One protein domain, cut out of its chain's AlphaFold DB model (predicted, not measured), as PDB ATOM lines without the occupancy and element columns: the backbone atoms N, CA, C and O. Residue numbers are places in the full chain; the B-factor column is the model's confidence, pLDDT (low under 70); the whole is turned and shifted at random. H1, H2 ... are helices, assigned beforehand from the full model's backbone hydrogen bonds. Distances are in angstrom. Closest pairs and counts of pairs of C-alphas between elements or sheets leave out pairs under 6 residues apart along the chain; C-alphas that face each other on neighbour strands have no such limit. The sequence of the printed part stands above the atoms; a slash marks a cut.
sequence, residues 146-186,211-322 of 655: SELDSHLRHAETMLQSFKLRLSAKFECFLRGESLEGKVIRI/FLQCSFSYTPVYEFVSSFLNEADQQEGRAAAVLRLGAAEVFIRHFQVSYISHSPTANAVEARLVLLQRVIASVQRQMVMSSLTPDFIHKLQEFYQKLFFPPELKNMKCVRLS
ATOM      1  N   SER A 146     221.042 161.668 239.545       89.25
ATOM      2  CA  SER A 146     220.891 160.831 238.346       89.25
ATOM      3  C   SER A 146     221.952 161.095 237.272       89.25
ATOM      4  O   SER A 146     222.123 160.277 236.375       89.25
ATOM      5  N   GLU A 147     222.679 162.212 237.352       90.25
ATOM      6  CA  GLU A 147     223.805 162.514 236.458       90.25
ATOM      7  C   GLU A 147     225.155 162.020 237.000       90.25
ATOM      8  O   GLU A 147     226.141 162.066 236.266       90.25
ATOM      9  N   LEU A 148     225.225 161.562 238.259       91.00
ATOM     10  CA  LEU A 148     226.469 161.119 238.894       91.00
ATOM     11  C   LEU A 148     226.891 159.714 238.447       91.00
ATOM     12  O   LEU A 148     226.452 158.708 239.007       91.00
ATOM     13  N   ASP A 149     227.852 159.667 237.533       91.06
ATOM     14  CA  ASP A 149     228.631 158.469 237.220       91.06
ATOM     15  C   ASP A 149     229.879 158.316 238.128       91.06
ATOM     16  O   ASP A 149     230.176 159.140 239.004       91.06
ATOM     17  N   SER A 150     230.620 157.221 237.941       91.88
ATOM     18  CA  SER A 150     231.881 156.945 238.642       91.88
ATOM     19  C   SER A 150     232.975 157.979 238.340       91.88
ATOM     20  O   SER A 150     233.761 158.310 239.231       91.88
ATOM     21  N   HIS A 151     233.012 158.529 237.123       93.62
ATOM     22  CA  HIS A 151     234.018 159.500 236.692       93.62
ATOM     23  C   HIS A 151     233.808 160.864 237.362       93.62
ATOM     24  O   HIS A 151     234.774 161.487 237.802       93.62
ATOM     25  N   LEU A 152     232.562 161.312 237.525       94.62
ATOM     26  CA  LEU A 152     232.219 162.529 238.263       94.62
ATOM     27  C   LEU A 152     232.514 162.387 239.763       94.62
ATOM     28  O   LEU A 152     233.082 163.301 240.361       94.62
ATOM     29  N   ARG A 153     232.230 161.225 240.369       92.75
ATOM     30  CA  ARG A 153     232.613 160.939 241.769       92.75
ATOM     31  C   ARG A 153     234.135 160.927 241.966       92.75
ATOM     32  O   ARG A 153     234.637 161.439 242.971       92.75
ATOM     33  N   HIS A 154     234.880 160.400 240.995       94.31
ATOM     34  CA  HIS A 154     236.339 160.488 240.984       94.31
ATOM     35  C   HIS A 154     236.815 161.944 240.847       94.31
ATOM     36  O   HIS A 154     237.651 162.389 241.634       94.31
ATOM     37  N   ALA A 155     236.218 162.718 239.932       95.75
ATOM     38  CA  ALA A 155     236.551 164.124 239.716       95.75
ATOM     39  C   ALA A 155     236.323 165.000 240.960       95.75
ATOM     40  O   ALA A 155     237.151 165.856 241.271       95.75
ATOM     41  N   GLU A 156     235.251 164.761 241.720       94.56
ATOM     42  CA  GLU A 156     235.025 165.425 243.012       94.56
ATOM     43  C   GLU A 156     236.137 165.098 244.018       94.56
ATOM     44  O   GLU A 156     236.696 165.996 244.647       94.56
ATOM     45  N   THR A 157     236.525 163.823 244.118       94.50
ATOM     46  CA  THR A 157     237.614 163.380 245.006       94.50
ATOM     47  C   THR A 157     238.943 164.062 244.646       94.50
ATOM     48  O   THR A 157     239.654 164.562 245.524       94.50
ATOM     49  N   MET A 158     239.253 164.155 243.347       96.94
ATOM     50  CA  MET A 158     240.412 164.894 242.835       96.94
ATOM     51  C   MET A 158     240.333 166.390 243.173       96.94
ATOM     52  O   MET A 158     241.309 166.953 243.669       96.94
ATOM     53  N   LEU A 159     239.179 167.036 242.962       96.44
ATOM     54  CA  LEU A 159     238.975 168.459 243.261       96.44
ATOM     55  C   LEU A 159     239.120 168.782 244.748       96.44
ATOM     56  O   LEU A 159     239.658 169.839 245.077       96.44
ATOM     57  N   GLN A 160     238.673 167.906 245.649       95.06
ATOM     58  CA  GLN A 160     238.845 168.102 247.092       95.06
ATOM     59  C   GLN A 160     240.322 168.010 247.504       95.06
ATOM     60  O   GLN A 160     240.827 168.899 248.194       95.06
ATOM     61  N   SER A 161     241.054 167.007 247.002       96.56
ATOM     62  CA  SER A 161     242.505 166.889 247.220       96.56
ATOM     63  C   SER A 161     243.270 168.095 246.655       96.56
ATOM     64  O   SER A 161     244.142 168.663 247.320       96.56
ATOM     65  N   PHE A 162     242.895 168.549 245.455       97.75
ATOM     66  CA  PHE A 162     243.448 169.744 244.826       97.75
ATOM     67  C   PHE A 162     243.201 171.009 245.651       97.75
ATOM     68  O   PHE A 162     244.152 171.736 245.918       97.75
ATOM     69  N   LYS A 163     241.962 171.255 246.101       96.00
ATOM     70  CA  LYS A 163     241.594 172.417 246.933       96.00
ATOM     71  C   LYS A 163     242.448 172.495 248.199       96.00
ATOM     72  O   LYS A 163     243.035 173.542 248.472       96.00
ATOM     73  N   LEU A 164     242.577 171.379 248.922       95.44
ATOM     74  CA  LEU A 164     243.377 171.293 250.147       95.44
ATOM     75  C   LEU A 164     244.865 171.595 249.886       95.44
ATOM     76  O   LEU A 164     245.469 172.428 250.562       95.44
ATOM     77  N   ARG A 165     245.455 170.948 248.873       97.50
ATOM     78  CA  ARG A 165     246.881 171.102 248.532       97.50
ATOM     79  C   ARG A 165     247.197 172.476 247.932       97.50
ATOM     80  O   ARG A 165     248.269 173.019 248.203       97.50
ATOM     81  N   LEU A 166     246.277 173.053 247.158       97.25
ATOM     82  CA  LEU A 166     246.415 174.395 246.593       97.25
ATOM     83  C   LEU A 166     246.385 175.467 247.689       97.25
ATOM     84  O   LEU A 166     247.198 176.384 247.613       97.25
ATOM     85  N   SER A 167     245.531 175.329 248.716       95.00
ATOM     86  CA  SER A 167     245.527 176.243 249.875       95.00
ATOM     87  C   SER A 167     246.902 176.283 250.533       95.00
ATOM     88  O   SER A 167     247.509 177.345 250.612       95.00
ATOM     89  N   ALA A 168     247.472 175.118 250.864       94.12
ATOM     90  CA  ALA A 168     248.803 175.035 251.466       94.12
ATOM     91  C   ALA A 168     249.909 175.649 250.579       94.12
ATOM     92  O   ALA A 168     250.815 176.317 251.080       94.12
ATOM     93  N   LYS A 169     249.839 175.469 249.249       94.44
ATOM     94  CA  LYS A 169     250.771 176.112 248.301       94.44
ATOM     95  C   LYS A 169     250.593 177.632 248.248       94.44
ATOM     96  O   LYS A 169     251.592 178.349 248.226       94.44
ATOM     97  N   PHE A 170     249.355 178.122 248.254       94.19
ATOM     98  CA  PHE A 170     249.064 179.554 248.262       94.19
ATOM     99  C   PHE A 170     249.445 180.204 249.601       94.19
ATOM    100  O   PHE A 170     250.034 181.275 249.599       94.19
ATOM    101  N   GLU A 171     249.243 179.533 250.736       91.69
ATOM    102  CA  GLU A 171     249.721 179.966 252.056       91.69
ATOM    103  C   GLU A 171     251.252 180.063 252.124       91.69
ATOM    104  O   GLU A 171     251.781 181.017 252.692       91.69
ATOM    105  N   CYS A 172     251.991 179.125 251.514       89.50
ATOM    106  CA  CYS A 172     253.443 179.267 251.361       89.50
ATOM    107  C   CYS A 172     253.815 180.503 250.531       89.50
ATOM    108  O   CYS A 172     254.690 181.257 250.945       89.50
ATOM    109  N   PHE A 173     253.117 180.758 249.420       89.06
ATOM    110  CA  PHE A 173     253.298 181.995 248.655       89.06
ATOM    111  C   PHE A 173     252.992 183.246 249.496       89.06
ATOM    112  O   PHE A 173     253.780 184.185 249.464       89.06
ATOM    113  N   LEU A 174     251.913 183.258 250.288       87.81
ATOM    114  CA  LEU A 174     251.550 184.386 251.158       87.81
ATOM    115  C   LEU A 174     252.546 184.627 252.304       87.81
ATOM    116  O   LEU A 174     252.660 185.762 252.760       87.81
ATOM    117  N   ARG A 175     253.265 183.595 252.766       85.81
ATOM    118  CA  ARG A 175     254.366 183.738 253.740       85.81
ATOM    119  C   ARG A 175     255.641 184.312 253.113       85.81
ATOM    120  O   ARG A 175     256.376 185.014 253.800       85.81
ATOM    121  N   GLY A 176     255.876 184.037 251.831       77.88
ATOM    122  CA  GLY A 176     257.118 184.373 251.138       77.88
ATOM    123  C   GLY A 176     258.298 183.491 251.563       77.88
ATOM    124  O   GLY A 176     258.255 182.782 252.569       77.88
ATOM    125  N   GLU A 177     259.367 183.530 250.775       71.19
ATOM    126  CA  GLU A 177     260.629 182.856 251.080       71.19
ATOM    127  C   GLU A 177     261.600 183.849 251.732       71.19
ATOM    128  O   GLU A 177     261.809 184.954 251.222       71.19
ATOM    129  N   SER A 178     262.194 183.459 252.863       63.03
ATOM    130  CA  SER A 178     263.249 184.234 253.519       63.03
ATOM    131  C   SER A 178     264.551 184.104 252.732       63.03
ATOM    132  O   SER A 178     265.031 182.993 252.508       63.03
ATOM    133  N   LEU A 179     265.155 185.230 252.345       58.59
ATOM    134  CA  LEU A 179     266.496 185.257 251.759       58.59
ATOM    135  C   LEU A 179     267.565 185.058 252.847       58.59
ATOM    136  O   LEU A 179     268.285 185.993 253.218       58.59
ATOM    137  N   GLU A 180     267.682 183.831 253.356       45.97
ATOM    138  CA  GLU A 180     268.766 183.449 254.263       45.97
ATOM    139  C   GLU A 180     270.132 183.741 253.613       45.97
ATOM    140  O   GLU A 180     270.446 183.277 252.518       45.97
ATOM    141  N   GLY A 181     270.952 184.552 254.289       46.00
ATOM    142  CA  GLY A 181     272.342 184.821 253.897       46.00
ATOM    143  C   GLY A 181     272.647 186.191 253.274       46.00
ATOM    144  O   GLY A 181     273.826 186.524 253.156       46.00
ATOM    145  N   LYS A 182     271.661 187.039 252.938       43.41
ATOM    146  CA  LYS A 182     271.922 188.435 252.501       43.41
ATOM    147  C   LYS A 182     271.496 189.477 253.533       43.41
ATOM    148  O   LYS A 182     270.561 190.247 253.330       43.41
ATOM    149  N   VAL A 183     272.274 189.568 254.613       40.66
ATOM    150  CA  VAL A 183     272.252 190.732 255.513       40.66
ATOM    151  C   VAL A 183     272.816 191.944 254.765       40.66
ATOM    152  O   VAL A 183     274.027 192.175 254.752       40.66
ATOM    153  N   ILE A 184     271.946 192.740 254.140       42.56
ATOM    154  CA  ILE A 184     272.342 194.040 253.593       42.56
ATOM    155  C   ILE A 184     272.550 194.996 254.775       42.56
ATOM    156  O   ILE A 184     271.604 195.592 255.289       42.56
ATOM    157  N   ARG A 185     273.804 195.151 255.214       37.97
ATOM    158  CA  ARG A 185     274.197 196.212 256.151       37.97
ATOM    159  C   ARG A 185     274.106 197.567 255.445       37.97
ATOM    160  O   ARG A 185     275.080 198.034 254.859       37.97
ATOM    161  N   ILE A 186     272.936 198.197 255.493       40.12
ATOM    162  CA  ILE A 186     272.763 199.574 255.024       40.12
ATOM    163  C   ILE A 186     273.381 200.502 256.077       40.12
ATOM    164  O   ILE A 186     272.830 200.672 257.163       40.12
ATOM    165  N   PHE A 211     266.301 194.391 258.004       49.91
ATOM    166  CA  PHE A 211     265.286 194.284 256.957       49.91
ATOM    167  C   PHE A 211     265.294 192.875 256.350       49.91
ATOM    168  O   PHE A 211     266.110 192.563 255.486       49.91
ATOM    169  N   LEU A 212     264.360 192.026 256.788       50.62
ATOM    170  CA  LEU A 212     264.070 190.743 256.145       50.62
ATOM    171  C   LEU A 212     263.385 190.980 254.792       50.62
ATOM    172  O   LEU A 212     262.190 191.270 254.717       50.62
ATOM    173  N   GLN A 213     264.152 190.859 253.708       57.91
ATOM    174  CA  GLN A 213     263.616 190.864 252.351       57.91
ATOM    175  C   GLN A 213     263.041 189.478 252.029       57.91
ATOM    176  O   GLN A 213     263.787 188.545 251.739       57.91
ATOM    177  N   CYS A 214     261.715 189.353 252.065       64.25
ATOM    178  CA  CYS A 214     261.017 188.145 251.625       64.25
ATOM    179  C   CYS A 214     260.751 188.204 250.113       64.25
ATOM    180  O   CYS A 214     260.248 189.214 249.608       64.25
ATOM    181  N   SER A 215     261.058 187.129 249.386       73.38
ATOM    182  CA  SER A 215     260.687 186.976 247.974       73.38
ATOM    183  C   SER A 215     259.346 186.255 247.833       73.38
ATOM    184  O   SER A 215     259.134 185.189 248.402       73.38
ATOM    185  N   PHE A 216     258.443 186.831 247.037       82.12
ATOM    186  CA  PHE A 216     257.104 186.297 246.779       82.12
ATOM    187  C   PHE A 216     257.032 185.775 245.341       82.12
ATOM    188  O   PHE A 216     256.887 186.560 244.406       82.12
ATOM    189  N   SER A 217     257.141 184.457 245.158       86.69
ATOM    190  CA  SER A 217     257.078 183.808 243.843       86.69
ATOM    191  C   SER A 217     255.812 182.969 243.710       86.69
ATOM    192  O   SER A 217     255.631 181.994 244.436       86.69
ATOM    193  N   TYR A 218     254.929 183.323 242.773       92.19
ATOM    194  CA  TYR A 218     253.719 182.539 242.500       92.19
ATOM    195  C   TYR A 218     254.001 181.249 241.699       92.19
ATOM    196  O   TYR A 218     253.123 180.393 241.584       92.19
ATOM    197  N   THR A 219     255.226 181.056 241.191       91.88
ATOM    198  CA  THR A 219     255.593 179.919 240.326       91.88
ATOM    199  C   THR A 219     255.217 178.548 240.911       91.88
ATOM    200  O   THR A 219     254.564 177.792 240.194       91.88
ATOM    201  N   PRO A 220     255.471 178.222 242.200       93.75
ATOM    202  CA  PRO A 220     255.088 176.921 242.763       93.75
ATOM    203  C   PRO A 220     253.569 176.692 242.823       93.75
ATOM    204  O   PRO A 220     253.111 175.549 242.873       93.75
ATOM    205  N   VAL A 221     252.775 177.770 242.836       96.19
ATOM    206  CA  VAL A 221     251.309 177.715 242.741       96.19
ATOM    207  C   VAL A 221     250.901 177.498 241.282       96.19
ATOM    208  O   VAL A 221     250.097 176.612 241.001       96.19
ATOM    209  N   TYR A 222     251.493 178.248 240.346       96.25
ATOM    210  CA  TYR A 222     251.262 178.092 238.905       96.25
ATOM    211  C   TYR A 222     251.597 176.680 238.400       96.25
ATOM    212  O   TYR A 222     250.806 176.089 237.665       96.25
ATOM    213  N   GLU A 223     252.734 176.119 238.813       97.06
ATOM    214  CA  GLU A 223     253.169 174.763 238.464       97.06
ATOM    215  C   GLU A 223     252.222 173.704 239.029       97.06
ATOM    216  O   GLU A 223     251.818 172.793 238.307       97.06
ATOM    217  N   PHE A 224     251.795 173.850 240.289       98.25
ATOM    218  CA  PHE A 224     250.849 172.922 240.907       98.25
ATOM    219  C   PHE A 224     249.484 172.929 240.200       98.25
ATOM    220  O   PHE A 224     248.942 171.863 239.902       98.25
ATOM    221  N   VAL A 225     248.951 174.108 239.852       98.38
ATOM    222  CA  VAL A 225     247.722 174.200 239.040       98.38
ATOM    223  C   VAL A 225     247.950 173.631 237.638       98.38
ATOM    224  O   VAL A 225     247.103 172.895 237.139       98.38
ATOM    225  N   SER A 226     249.092 173.910 237.006       97.75
ATOM    226  CA  SER A 226     249.415 173.390 235.670       97.75
ATOM    227  C   SER A 226     249.500 171.863 235.642       97.75
ATOM    228  O   SER A 226     249.000 171.258 234.696       97.75
ATOM    229  N   SER A 227     250.067 171.243 236.684       98.19
ATOM    230  CA  SER A 227     250.094 169.785 236.864       98.19
ATOM    231  C   SER A 227     248.685 169.214 236.991       98.19
ATOM    232  O   SER A 227     248.332 168.294 236.261       98.19
ATOM    233  N   PHE A 228     247.838 169.812 237.834       98.50
ATOM    234  CA  PHE A 228     246.450 169.369 237.978       98.50
ATOM    235  C   PHE A 228     245.642 169.520 236.680       98.50
ATOM    236  O   PHE A 228     244.818 168.670 236.354       98.50
ATOM    237  N   LEU A 229     245.895 170.571 235.893       98.00
ATOM    238  CA  LEU A 229     245.291 170.708 234.567       98.00
ATOM    239  C   LEU A 229     245.812 169.644 233.585       98.00
ATOM    240  O   LEU A 229     245.029 169.172 232.771       98.00
ATOM    241  N   ASN A 230     247.076 169.210 233.687       97.44
ATOM    242  CA  ASN A 230     247.582 168.064 232.917       97.44
ATOM    243  C   ASN A 230     246.869 166.760 233.320       97.44
ATOM    244  O   ASN A 230     246.519 165.974 232.448       97.44
ATOM    245  N   GLU A 231     246.625 166.539 234.617       97.00
ATOM    246  CA  GLU A 231     245.852 165.391 235.121       97.00
ATOM    247  C   GLU A 231     244.396 165.435 234.623       97.00
ATOM    248  O   GLU A 231     243.858 164.418 234.191       97.00
ATOM    249  N   ALA A 232     243.777 166.620 234.602       96.00
ATOM    250  CA  ALA A 232     242.443 166.831 234.040       96.00
ATOM    251  C   ALA A 232     242.384 166.636 232.513       96.00
ATOM    252  O   ALA A 232     241.329 166.283 231.987       96.00
ATOM    253  N   ASP A 233     243.496 166.844 231.803       91.44
ATOM    254  CA  ASP A 233     243.620 166.561 230.369       91.44
ATOM    255  C   ASP A 233     243.729 165.054 230.055       91.44
ATOM    256  O   ASP A 233     243.472 164.675 228.916       91.44
ATOM    257  N   GLN A 234     244.016 164.197 231.047       93.38
ATOM    258  CA  GLN A 234     243.952 162.727 230.924       93.38
ATOM    259  C   GLN A 234     242.567 162.139 231.244       93.38
ATOM    260  O   GLN A 234     242.368 160.932 231.140       93.38
ATOM    261  N   GLN A 235     241.614 162.966 231.681       92.88
ATOM    262  CA  GLN A 235     240.244 162.538 231.955       92.88
ATOM    263  C   GLN A 235     239.355 162.784 230.729       92.88
ATOM    264  O   GLN A 235     239.582 163.709 229.945       92.88
ATOM    265  N   GLU A 236     238.289 161.998 230.590       84.44
ATOM    266  CA  GLU A 236     237.362 162.115 229.463       84.44
ATOM    267  C   GLU A 236     236.072 162.875 229.813       84.44
ATOM    268  O   GLU A 236     235.676 163.018 230.976       84.44
ATOM    269  N   GLY A 237     235.411 163.389 228.769       88.62
ATOM    270  CA  GLY A 237     234.050 163.928 228.815       88.62
ATOM    271  C   GLY A 237     233.759 164.891 229.974       88.62
ATOM    272  O   GLY A 237     234.423 165.920 230.146       88.62
ATOM    273  N   ARG A 238     232.711 164.560 230.742       94.62
ATOM    274  CA  ARG A 238     232.135 165.396 231.810       94.62
ATOM    275  C   ARG A 238     233.108 165.659 232.959       94.62
ATOM    276  O   ARG A 238     233.212 166.799 233.415       94.62
ATOM    277  N   ALA A 239     233.829 164.628 233.402       95.38
ATOM    278  CA  ALA A 239     234.764 164.709 234.522       95.38
ATOM    279  C   ALA A 239     235.850 165.759 234.263       95.38
ATOM    280  O   ALA A 239     236.052 166.668 235.063       95.38
ATOM    281  N   ALA A 240     236.476 165.704 233.093       96.31
ATOM    282  CA  ALA A 240     237.517 166.640 232.692       96.31
ATOM    283  C   ALA A 240     237.036 168.104 232.601       96.31
ATOM    284  O   ALA A 240     237.774 169.021 232.971       96.31
ATOM    285  N   ALA A 241     235.800 168.353 232.156       96.38
ATOM    286  CA  ALA A 241     235.222 169.701 232.155       96.38
ATOM    287  C   ALA A 241     235.049 170.241 233.588       96.38
ATOM    288  O   ALA A 241     235.461 171.364 233.895       96.38
ATOM    289  N   VAL A 242     234.505 169.402 234.480       97.06
ATOM    290  CA  VAL A 242     234.316 169.691 235.910       97.06
ATOM    291  C   VAL A 242     235.648 169.952 236.616       97.06
ATOM    292  O   VAL A 242     235.757 170.937 237.344       97.06
ATOM    293  N   LEU A 243     236.686 169.147 236.365       97.81
ATOM    294  CA  LEU A 243     238.020 169.346 236.940       97.81
ATOM    295  C   LEU A 243     238.611 170.715 236.573       97.81
ATOM    296  O   LEU A 243     239.059 171.453 237.452       97.81
ATOM    297  N   ARG A 244     238.589 171.088 235.286       97.62
ATOM    298  CA  ARG A 244     239.190 172.350 234.815       97.62
ATOM    299  C   ARG A 244     238.448 173.580 235.342       97.62
ATOM    300  O   ARG A 244     239.084 174.522 235.817       97.62
ATOM    301  N   LEU A 245     237.115 173.563 235.312       97.19
ATOM    302  CA  LEU A 245     236.296 174.651 235.858       97.19
ATOM    303  C   LEU A 245     236.357 174.721 237.390       97.19
ATOM    304  O   LEU A 245     236.449 175.811 237.953       97.19
ATOM    305  N   GLY A 246     236.375 173.571 238.064       96.69
ATOM    306  CA  GLY A 246     236.522 173.478 239.514       96.69
ATOM    307  C   GLY A 246     237.885 173.976 239.995       96.69
ATOM    308  O   GLY A 246     237.958 174.612 241.043       96.69
ATOM    309  N   ALA A 247     238.953 173.774 239.215       97.38
ATOM    310  CA  ALA A 247     240.251 174.389 239.483       97.38
ATOM    311  C   ALA A 247     240.204 175.918 239.326       97.38
ATOM    312  O   ALA A 247     240.679 176.642 240.207       97.38
ATOM    313  N   ALA A 248     239.593 176.407 238.239       96.19
ATOM    314  CA  ALA A 248     239.438 177.837 237.976       96.19
ATOM    315  C   ALA A 248     238.648 178.564 239.073       96.19
ATOM    316  O   ALA A 248     239.032 179.669 239.451       96.19
ATOM    317  N   GLU A 249     237.617 177.935 239.651       94.81
ATOM    318  CA  GLU A 249     236.850 178.482 240.783       94.81
ATOM    319  C   GLU A 249     237.730 178.878 241.983       94.81
ATOM    320  O   GLU A 249     237.414 179.828 242.709       94.81
ATOM    321  N   VAL A 250     238.824 178.136 242.191       94.75
ATOM    322  CA  VAL A 250     239.739 178.305 243.321       94.75
ATOM    323  C   VAL A 250     240.838 179.303 242.971       94.75
ATOM    324  O   VAL A 250     240.918 180.362 243.595       94.75
ATOM    325  N   PHE A 251     241.654 179.021 241.945       95.00
ATOM    326  CA  PHE A 251     242.856 179.825 241.684       95.00
ATOM    327  C   PHE A 251     242.545 181.255 241.230       95.00
ATOM    328  O   PHE A 251     243.364 182.150 241.436       95.00
ATOM    329  N   ILE A 252     241.369 181.517 240.642       91.94
ATOM    330  CA  ILE A 252     241.002 182.869 240.195       91.94
ATOM    331  C   ILE A 252     240.917 183.863 241.367       91.94
ATOM    332  O   ILE A 252     241.179 185.055 241.186       91.94
ATOM    333  N   ARG A 253     240.623 183.362 242.577       90.38
ATOM    334  CA  ARG A 253     240.491 184.138 243.820       90.38
ATOM    335  C   ARG A 253     241.830 184.507 244.467       90.38
ATOM    336  O   ARG A 253     241.841 185.334 245.373       90.38
ATOM    337  N   HIS A 254     242.940 183.907 244.034       92.19
ATOM    338  CA  HIS A 254     244.273 184.267 244.522       92.19
ATOM    339  C   HIS A 254     244.613 185.718 244.149       92.19
ATOM    340  O   HIS A 254     244.109 186.242 243.159       92.19
ATOM    341  N   PHE A 255     245.478 186.374 244.921       88.25
ATOM    342  CA  PHE A 255     245.835 187.787 244.753       88.25
ATOM    343  C   PHE A 255     247.354 187.990 244.815       88.25
ATOM    344  O   PHE A 255     248.082 187.122 245.293       88.25
ATOM    345  N   GLN A 256     247.837 189.128 244.308       86.94
ATOM    346  CA  GLN A 256     249.262 189.470 244.316       86.94
ATOM    347  C   GLN A 256     249.646 190.174 245.624       86.94
ATOM    348  O   GLN A 256     248.923 191.056 246.079       86.94
ATOM    349  N   VAL A 257     250.796 189.806 246.204       77.44
ATOM    350  CA  VAL A 257     251.293 190.367 247.479       77.44
ATOM    351  C   VAL A 257     252.338 191.478 247.278       77.44
ATOM    352  O   VAL A 257     252.409 192.405 248.079       77.44
ATOM    353  N   SER A 258     253.137 191.425 246.204       68.50
ATOM    354  CA  SER A 258     254.212 192.398 245.930       68.50
ATOM    355  C   SER A 258     254.411 192.652 244.427       68.50
ATOM    356  O   SER A 258     254.078 191.804 243.607       68.50
ATOM    357  N   TYR A 259     254.957 193.809 244.049       59.62
ATOM    358  CA  TYR A 259     255.032 194.282 242.653       59.62
ATOM    359  C   TYR A 259     256.300 193.875 241.877       59.62
ATOM    360  O   TYR A 259     256.485 194.316 240.746       59.62
ATOM    361  N   ILE A 260     257.190 193.066 242.460       56.09
ATOM    362  CA  ILE A 260     258.531 192.822 241.904       56.09
ATOM    363  C   ILE A 260     258.683 191.363 241.457       56.09
ATOM    364  O   ILE A 260     259.209 190.528 242.189       56.09
ATOM    365  N   SER A 261     258.247 191.061 240.233       58.00
ATOM    366  CA  SER A 261     258.730 189.892 239.490       58.00
ATOM    367  C   SER A 261     258.601 190.102 237.983       58.00
ATOM    368  O   SER A 261     257.608 190.650 237.515       58.00
ATOM    369  N   HIS A 262     259.607 189.654 237.230       64.00
ATOM    370  CA  HIS A 262     259.679 189.787 235.770       64.00
ATOM    371  C   HIS A 262     259.258 188.512 235.012       64.00
ATOM    372  O   HIS A 262     259.339 188.486 233.787       64.00
ATOM    373  N   SER A 263     258.830 187.454 235.715       77.81
ATOM    374  CA  SER A 263     258.297 186.234 235.088       77.81
ATOM    375  C   SER A 263     256.765 186.188 235.171       77.81
ATOM    376  O   SER A 263     256.235 186.263 236.286       77.81
ATOM    377  N   PRO A 264     256.053 185.936 234.053       76.88
ATOM    378  CA  PRO A 264     254.600 185.757 234.051       76.88
ATOM    379  C   PRO A 264     254.094 184.629 234.959       76.88
ATOM    380  O   PRO A 264     252.971 184.694 235.445       76.88
ATOM    381  N   THR A 265     254.911 183.604 235.231       85.69
ATOM    382  CA  THR A 265     254.546 182.502 236.147       85.69
ATOM    383  C   THR A 265     254.662 182.884 237.623       85.69
ATOM    384  O   THR A 265     253.964 182.317 238.463       85.69
ATOM    385  N   ALA A 266     255.515 183.862 237.940       84.69
ATOM    386  CA  ALA A 266     255.779 184.324 239.298       84.69
ATOM    387  C   ALA A 266     254.881 185.502 239.718       84.69
ATOM    388  O   ALA A 266     254.724 185.746 240.915       84.69
ATOM    389  N   ASN A 267     254.276 186.207 238.756       88.19
ATOM    390  CA  ASN A 267     253.226 187.199 238.979       88.19
ATOM    391  C   ASN A 267     251.851 186.507 239.012       88.19
ATOM    392  O   ASN A 267     251.393 185.977 238.003       88.19
ATOM    393  N   ALA A 268     251.145 186.553 240.144       88.31
ATOM    394  CA  ALA A 268     249.840 185.913 240.304       88.31
ATOM    395  C   ALA A 268     248.761 186.477 239.364       88.31
ATOM    396  O   ALA A 268     247.802 185.774 239.060       88.31
ATOM    397  N   VAL A 269     248.852 187.730 238.901       87.69
ATOM    398  CA  VAL A 269     247.887 188.296 237.937       87.69
ATOM    399  C   VAL A 269     248.058 187.649 236.563       87.69
ATOM    400  O   VAL A 269     247.094 187.124 236.004       87.69
ATOM    401  N   GLU A 270     249.287 187.625 236.054       88.50
ATOM    402  CA  GLU A 270     249.624 187.060 234.742       88.50
ATOM    403  C   GLU A 270     249.474 185.531 234.736       88.50
ATOM    404  O   GLU A 270     248.828 184.974 233.849       88.50
ATOM    405  N   ALA A 271     249.946 184.856 235.785       91.62
ATOM    406  CA  ALA A 271     249.800 183.416 235.962       91.62
ATOM    407  C   ALA A 271     248.324 182.976 235.959       91.62
ATOM    408  O   ALA A 271     247.966 182.023 235.267       91.62
ATOM    409  N   ARG A 272     247.441 183.684 236.687       90.88
ATOM    410  CA  ARG A 272     245.990 183.406 236.677       90.88
ATOM    411  C   ARG A 272     245.378 183.606 235.292       90.88
ATOM    412  O   ARG A 272     244.528 182.808 234.911       90.88
ATOM    413  N   LEU A 273     245.798 184.631 234.545       89.00
ATOM    414  CA  LEU A 273     245.336 184.874 233.174       89.00
ATOM    415  C   LEU A 273     245.712 183.720 232.235       89.00
ATOM    416  O   LEU A 273     244.839 183.199 231.545       89.00
ATOM    417  N   VAL A 274     246.974 183.283 232.249       91.69
ATOM    418  CA  VAL A 274     247.458 182.165 231.417       91.69
ATOM    419  C   VAL A 274     246.725 180.862 231.760       91.69
ATOM    420  O   VAL A 274     246.221 180.182 230.865       91.69
ATOM    421  N   LEU A 275     246.590 180.542 233.052       95.06
ATOM    422  CA  LEU A 275     245.858 179.356 233.516       95.06
ATOM    423  C   LEU A 275     244.371 179.404 233.136       95.06
ATOM    424  O   LEU A 275     243.814 178.398 232.697       95.06
ATOM    425  N   LEU A 276     243.725 180.566 233.267       93.56
ATOM    426  CA  LEU A 276     242.321 180.744 232.905       93.56
ATOM    427  C   LEU A 276     242.105 180.598 231.394       93.56
ATOM    428  O   LEU A 276     241.152 179.937 230.995       93.56
ATOM    429  N   GLN A 277     242.994 181.144 230.558       91.69
ATOM    430  CA  GLN A 277     242.923 180.962 229.103       91.69
ATOM    431  C   GLN A 277     243.114 179.495 228.698       91.69
ATOM    432  O   GLN A 277     242.371 179.000 227.852       91.69
ATOM    433  N   ARG A 278     244.027 178.760 229.356       94.44
ATOM    434  CA  ARG A 278     244.153 177.304 229.171       94.44
ATOM    435  C   ARG A 278     242.852 176.576 229.524       94.44
ATOM    436  O   ARG A 278     242.391 175.755 228.738       94.44
ATOM    437  N   VAL A 279     242.235 176.891 230.668       96.31
ATOM    438  CA  VAL A 279     240.940 176.306 231.066       96.31
ATOM    439  C   VAL A 279     239.850 176.611 230.035       96.31
ATOM    440  O   VAL A 279     239.149 175.691 229.618       96.31
ATOM    441  N   ILE A 280     239.729 177.868 229.597       94.44
ATOM    442  CA  ILE A 280     238.749 178.298 228.589       94.44
ATOM    443  C   ILE A 280     238.924 177.499 227.296       94.44
ATOM    444  O   ILE A 280     237.968 176.871 226.848       94.44
ATOM    445  N   ALA A 281     240.132 177.474 226.728       93.62
ATOM    446  CA  ALA A 281     240.408 176.794 225.465       93.62
ATOM    447  C   ALA A 281     240.122 175.284 225.542       93.62
ATOM    448  O   ALA A 281     239.493 174.724 224.641       93.62
ATOM    449  N   SER A 282     240.515 174.623 226.638       95.00
ATOM    450  CA  SER A 282     240.239 173.196 226.842       95.00
ATOM    451  C   SER A 282     238.742 172.903 226.994       95.00
ATOM    452  O   SER A 282     238.250 171.934 226.417       95.00
ATOM    453  N   VAL A 283     237.995 173.734 227.730       95.88
ATOM    454  CA  VAL A 283     236.546 173.540 227.918       95.88
ATOM    455  C   VAL A 283     235.777 173.864 226.630       95.88
ATOM    456  O   VAL A 283     234.933 173.066 226.231       95.88
ATOM    457  N   GLN A 284     236.127 174.935 225.904       95.25
ATOM    458  CA  GLN A 284     235.605 175.203 224.554       95.25
ATOM    459  C   GLN A 284     235.836 174.010 223.619       95.25
ATOM    460  O   GLN A 284     234.904 173.573 222.942       95.25
ATOM    461  N   ARG A 285     237.053 173.436 223.617       94.19
ATOM    462  CA  ARG A 285     237.369 172.238 222.828       94.19
ATOM    463  C   ARG A 285     236.427 171.089 223.169       94.19
ATOM    464  O   ARG A 285     235.882 170.488 222.253       94.19
ATOM    465  N   GLN A 286     236.165 170.814 224.444       93.88
ATOM    466  CA  GLN A 286     235.227 169.755 224.834       93.88
ATOM    467  C   GLN A 286     233.774 170.049 224.440       93.88
ATOM    468  O   GLN A 286     233.089 169.154 223.958       93.88
ATOM    469  N   MET A 287     233.307 171.291 224.584       95.12
ATOM    470  CA  MET A 287     231.938 171.687 224.214       95.12
ATOM    471  C   MET A 287     231.658 171.553 222.707       95.12
ATOM    472  O   MET A 287     230.501 171.404 222.321       95.12
ATOM    473  N   VAL A 288     232.693 171.612 221.856       95.00
ATOM    474  CA  VAL A 288     232.560 171.497 220.390       95.00
ATOM    475  C   VAL A 288     232.947 170.109 219.860       95.00
ATOM    476  O   VAL A 288     232.296 169.622 218.938       95.00
ATOM    477  N   MET A 289     233.999 169.483 220.403       92.69
ATOM    478  CA  MET A 289     234.558 168.210 219.910       92.69
ATOM    479  C   MET A 289     233.950 166.966 220.566       92.69
ATOM    480  O   MET A 289     233.958 165.899 219.958       92.69
ATOM    481  N   SER A 290     233.507 167.056 221.823       89.62
ATOM    482  CA  SER A 290     233.086 165.894 222.615       89.62
ATOM    483  C   SER A 290     231.565 165.727 222.625       89.62
ATOM    484  O   SER A 290     230.812 166.674 222.411       89.62
ATOM    485  N   SER A 291     231.100 164.519 222.944       88.12
ATOM    486  CA  SER A 291     229.686 164.134 223.061       88.12
ATOM    487  C   SER A 291     229.000 164.667 224.336       88.12
ATOM    488  O   SER A 291     228.275 163.947 225.023       88.12
ATOM    489  N   LEU A 292     229.229 165.937 224.689       92.50
ATOM    490  CA  LEU A 292     228.558 166.573 225.824       92.50
ATOM    491  C   LEU A 292     227.102 166.912 225.477       92.50
ATOM    492  O   LEU A 292     226.812 167.492 224.432       92.50
ATOM    493  N   THR A 293     226.182 166.581 226.384       93.44
ATOM    494  CA  THR A 293     224.756 166.899 226.236       93.44
ATOM    495  C   THR A 293     224.510 168.417 226.327       93.44
ATOM    496  O   THR A 293     225.163 169.075 227.141       93.44
ATOM    497  N   PRO A 294     223.548 168.988 225.571       93.88
ATOM    498  CA  PRO A 294     223.249 170.429 225.587       93.88
ATOM    499  C   PRO A 294     222.929 170.984 226.984       93.88
ATOM    500  O   PRO A 294     223.408 172.052 227.354       93.88
ATOM    501  N   ASP A 295     222.195 170.220 227.796       94.50
ATOM    502  CA  ASP A 295     221.906 170.542 229.200       94.50
ATOM    503  C   ASP A 295     223.183 170.630 230.064       94.50
ATOM    504  O   ASP A 295     223.381 171.591 230.806       94.50
ATOM    505  N   PHE A 296     224.120 169.691 229.897       94.94
ATOM    506  CA  PHE A 296     225.400 169.723 230.608       94.94
ATOM    507  C   PHE A 296     226.273 170.896 230.135       94.94
ATOM    508  O   PHE A 296     226.886 171.580 230.952       94.94
ATOM    509  N   ILE A 297     226.278 171.190 228.829       95.25
ATOM    510  CA  ILE A 297     226.895 172.399 228.259       95.25
ATOM    511  C   ILE A 297     226.330 173.663 228.927       95.25
ATOM    512  O   ILE A 297     227.106 174.526 229.344       95.25
ATOM    513  N   HIS A 298     225.008 173.751 229.098       94.81
ATOM    514  CA  HIS A 298     224.359 174.878 229.764       94.81
ATOM    515  C   HIS A 298     224.766 174.998 231.242       94.81
ATOM    516  O   HIS A 298     225.114 176.088 231.696       94.81
ATOM    517  N   LYS A 299     224.832 173.884 231.979       96.00
ATOM    518  CA  LYS A 299     225.307 173.844 233.376       96.00
ATOM    519  C   LYS A 299     226.757 174.325 233.528       96.00
ATOM    520  O   LYS A 299     227.052 175.115 234.428       96.00
ATOM    521  N   LEU A 300     227.660 173.937 232.619       95.94
ATOM    522  CA  LEU A 300     229.043 174.447 232.590       95.94
ATOM    523  C   LEU A 300     229.093 175.966 232.334       95.94
ATOM    524  O   LEU A 300     229.883 176.677 232.959       95.94
ATOM    525  N   GLN A 301     228.244 176.473 231.434       95.00
ATOM    526  CA  GLN A 301     228.124 177.906 231.140       95.00
ATOM    527  C   GLN A 301     227.603 178.692 232.339       95.00
ATOM    528  O   GLN A 301     228.179 179.718 232.698       95.00
ATOM    529  N   GLU A 302     226.544 178.196 232.975       94.25
ATOM    530  CA  GLU A 302     225.935 178.798 234.155       94.25
ATOM    531  C   GLU A 302     226.940 178.861 235.319       94.25
ATOM    532  O   GLU A 302     227.111 179.915 235.938       94.25
ATOM    533  N   PHE A 303     227.675 177.769 235.567       95.06
ATOM    534  CA  PHE A 303     228.768 177.730 236.543       95.06
ATOM    535  C   PHE A 303     229.831 178.794 236.248       95.06
ATOM    536  O   PHE A 303     230.198 179.572 237.130       95.06
ATOM    537  N   TYR A 304     230.303 178.868 235.000       93.69
ATOM    538  CA  TYR A 304     231.344 179.814 234.602       93.69
ATOM    539  C   TYR A 304     230.897 181.278 234.742       93.69
ATOM    540  O   TYR A 304     231.651 182.118 235.234       93.69
ATOM    541  N   GLN A 305     229.652 181.591 234.371       89.88
ATOM    542  CA  GLN A 305     229.074 182.931 234.518       89.88
ATOM    543  C   GLN A 305     228.931 183.355 235.991       89.88
ATOM    544  O   GLN A 305     229.050 184.544 236.297       89.88
ATOM    545  N   LYS A 306     228.729 182.395 236.907       90.06
ATOM    546  CA  LYS A 306     228.671 182.610 238.364       90.06
ATOM    547  C   LYS A 306     230.049 182.794 239.023       90.06
ATOM    548  O   LYS A 306     230.099 183.160 240.199       90.06
ATOM    549  N   LEU A 307     231.165 182.575 238.317       89.19
ATOM    550  CA  LEU A 307     232.506 182.728 238.897       89.19
ATOM    551  C   LEU A 307     232.797 184.173 239.338       89.19
ATOM    552  O   LEU A 307     232.484 185.155 238.657       89.19
ATOM    553  N   PHE A 308     233.472 184.309 240.481       84.94
ATOM    554  CA  PHE A 308     233.920 185.605 240.977       84.94
ATOM    555  C   PHE A 308     235.196 186.047 240.250       84.94
ATOM    556  O   PHE A 308     236.305 185.681 240.630       84.94
ATOM    557  N   PHE A 309     235.032 186.861 239.208       83.75
ATOM    558  CA  PHE A 309     236.143 187.515 238.513       83.75
ATOM    559  C   PHE A 309     236.656 188.726 239.324       83.75
ATOM    560  O   PHE A 309     235.863 189.633 239.604       83.75
ATOM    561  N   PRO A 310     237.953 188.783 239.679       80.25
ATOM    562  CA  PRO A 310     238.605 189.948 240.288       80.25
ATOM    563  C   PRO A 310     238.529 191.211 239.412       80.25
ATOM    564  O   PRO A 310     238.388 191.081 238.192       80.25
ATOM    565  N   PRO A 311     238.609 192.433 239.981       78.06
ATOM    566  CA  PRO A 311     238.447 193.693 239.243       78.06
ATOM    567  C   PRO A 311     239.336 193.828 238.002       78.06
ATOM    568  O   PRO A 311     238.874 194.324 236.978       78.06
ATOM    569  N   GLU A 312     240.560 193.309 238.067       75.75
ATOM    570  CA  GLU A 312     241.542 193.327 236.977       75.75
ATOM    571  C   GLU A 312     241.051 192.512 235.766       75.75
ATOM    572  O   GLU A 312     241.364 192.834 234.624       75.75
ATOM    573  N   LEU A 313     240.225 191.487 236.014       68.31
ATOM    574  CA  LEU A 313     239.608 190.631 234.997       68.31
ATOM    575  C   LEU A 313     238.185 191.084 234.616       68.31
ATOM    576  O   LEU A 313     237.719 190.770 233.520       68.31
ATOM    577  N   LYS A 314     237.481 191.839 235.478       61.47
ATOM    578  CA  LYS A 314     236.083 192.276 235.243       61.47
ATOM    579  C   LYS A 314     235.913 193.114 233.976       61.47
ATOM    580  O   LYS A 314     234.867 193.023 233.337       61.47
ATOM    581  N   ASN A 315     236.923 193.902 233.608       55.31
ATOM    582  CA  ASN A 315     236.867 194.782 232.437       55.31
ATOM    583  C   ASN A 315     236.975 194.014 231.103       55.31
ATOM    584  O   ASN A 315     236.630 194.548 230.050       55.31
ATOM    585  N   MET A 316     237.391 192.743 231.125       64.56
ATOM    586  CA  MET A 316     237.483 191.906 229.930       64.56
ATOM    587  C   MET A 316     236.130 191.249 229.617       64.56
ATOM    588  O   MET A 316     235.901 190.078 229.918       64.56
ATOM    589  N   LYS A 317     235.227 191.990 228.955       63.34
ATOM    590  CA  LYS A 317     233.905 191.488 228.514       63.34
ATOM    591  C   LYS A 317     233.991 190.154 227.749       63.34
ATOM    592  O   LYS A 317     233.117 189.307 227.918       63.34
ATOM    593  N   CYS A 318     235.056 189.958 226.965       66.19
ATOM    594  CA  CYS A 318     235.338 188.709 226.252       66.19
ATOM    595  C   CYS A 318     235.504 187.508 227.205       66.19
ATOM    596  O   CYS A 318     234.870 186.480 226.995       66.19
ATOM    597  N   VAL A 319     236.244 187.655 228.315       73.19
ATOM    598  CA  VAL A 319     236.483 186.558 229.274       73.19
ATOM    599  C   VAL A 319     235.167 186.033 229.845       73.19
ATOM    600  O   VAL A 319     234.946 184.829 229.840       73.19
ATOM    601  N   ARG A 320     234.238 186.905 230.256       75.38
ATOM    602  CA  ARG A 320     232.937 186.478 230.813       75.38
ATOM    603  C   ARG A 320     232.039 185.740 229.823       75.38
ATOM    604  O   ARG A 320     231.276 184.874 230.237       75.38
ATOM    605  N   LEU A 321     232.127 186.076 228.538       81.81
ATOM    606  CA  LEU A 321     231.377 185.404 227.475       81.81
ATOM    607  C   LEU A 321     232.172 184.254 226.835       81.81
ATOM    608  O   LEU A 321     231.673 183.622 225.907       81.81
ATOM    609  N   SER A 322     233.370 183.943 227.346       86.06
ATOM    610  CA  SER A 322     234.294 182.999 226.714       86.06
ATOM    611  C   SER A 322     233.687 181.609 226.506       86.06
ATOM    612  O   SER A 322     233.824 181.032 225.432       86.06
TER     613      SER A 322
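AT A GLANCE: This is residues 146 to 186 and 211 to 322 of the 655 residues of the protein "Zgc:112980" of Gasterosteus aculeatus (UniProt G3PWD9). Five helices, H1 to H5, lie side by side in an up-and-down bundle, each running against the one before it, with H3 in the middle and the short H6 and H7 on the side away from H1. Residues 179 to 186 and 211 to 213, at the cut, reach past one end of the bundle as a thin arm. The 153 printed residues hold seven named helices, H1 to H7 in order, and no named strand: all helix. The whole is only just compact, close to loose, with a radius of gyration of the C-alphas of 17.7 A, and elongated, spanning 65 by 34 by 21 A.

HOW THE PARTS SIT: H1, residues 150 to 175, touches H2, residues 219 to 233, opposite ways at a shallow tilt of 7 degrees, closest at the C-alphas of Lys 169 and Val 221, 5.8 A apart. H3, residues 237 to 251, is the hub and touches four helices, among them H1, closest at C-alphas 152 and 239, 5.0 A. H2 and H3 form a helical hairpin, closest at C-alphas 232 and 240, 5.1 A. H4, residues 268 to 289, forms another with H3, closest at C-alphas 244 and 279, 5.7 A. H5, residues 294 to 305, touches H3 with residues 300 to 304 alone, closest at C-alphas 304 and 245, 7.3 A. H6, residues 311 to 314, touches no helix. H7, residues 317 to 321, only just touches H5, with 3 pairs of C-alphas within 8 A, closest at C-alphas 320 and 305, 6.4 A. Every O i to N i+4 pair is within hydrogen-bond range in H1, H2, H4, H5 and H7, and 10 of 11 in H3; H6 is too short for such a pair.

IN THESE COORDINATES: H1 runs 38.1 A from C-alpha 150 at (231.881, 156.945, 238.642). H2 measures 20.5 A, H3 22.3 A, H4 31.0 A and H5 16.4 A. H7 ends at C-alpha 321, (231.377, 185.404, 227.475).

THE WHOLE: The C-alphas farthest apart, those of Ser 146 and Ile 186, are 66.9 A apart. Residues 187 to 210 are not printed; C-alphas 186 and 211 are 9.4 A apart across the cut. The link from H3 to H4 is long. pLDDT is under 70 at residues 178 to 186, 211 to 214, 258 to 262 and 313 to 318.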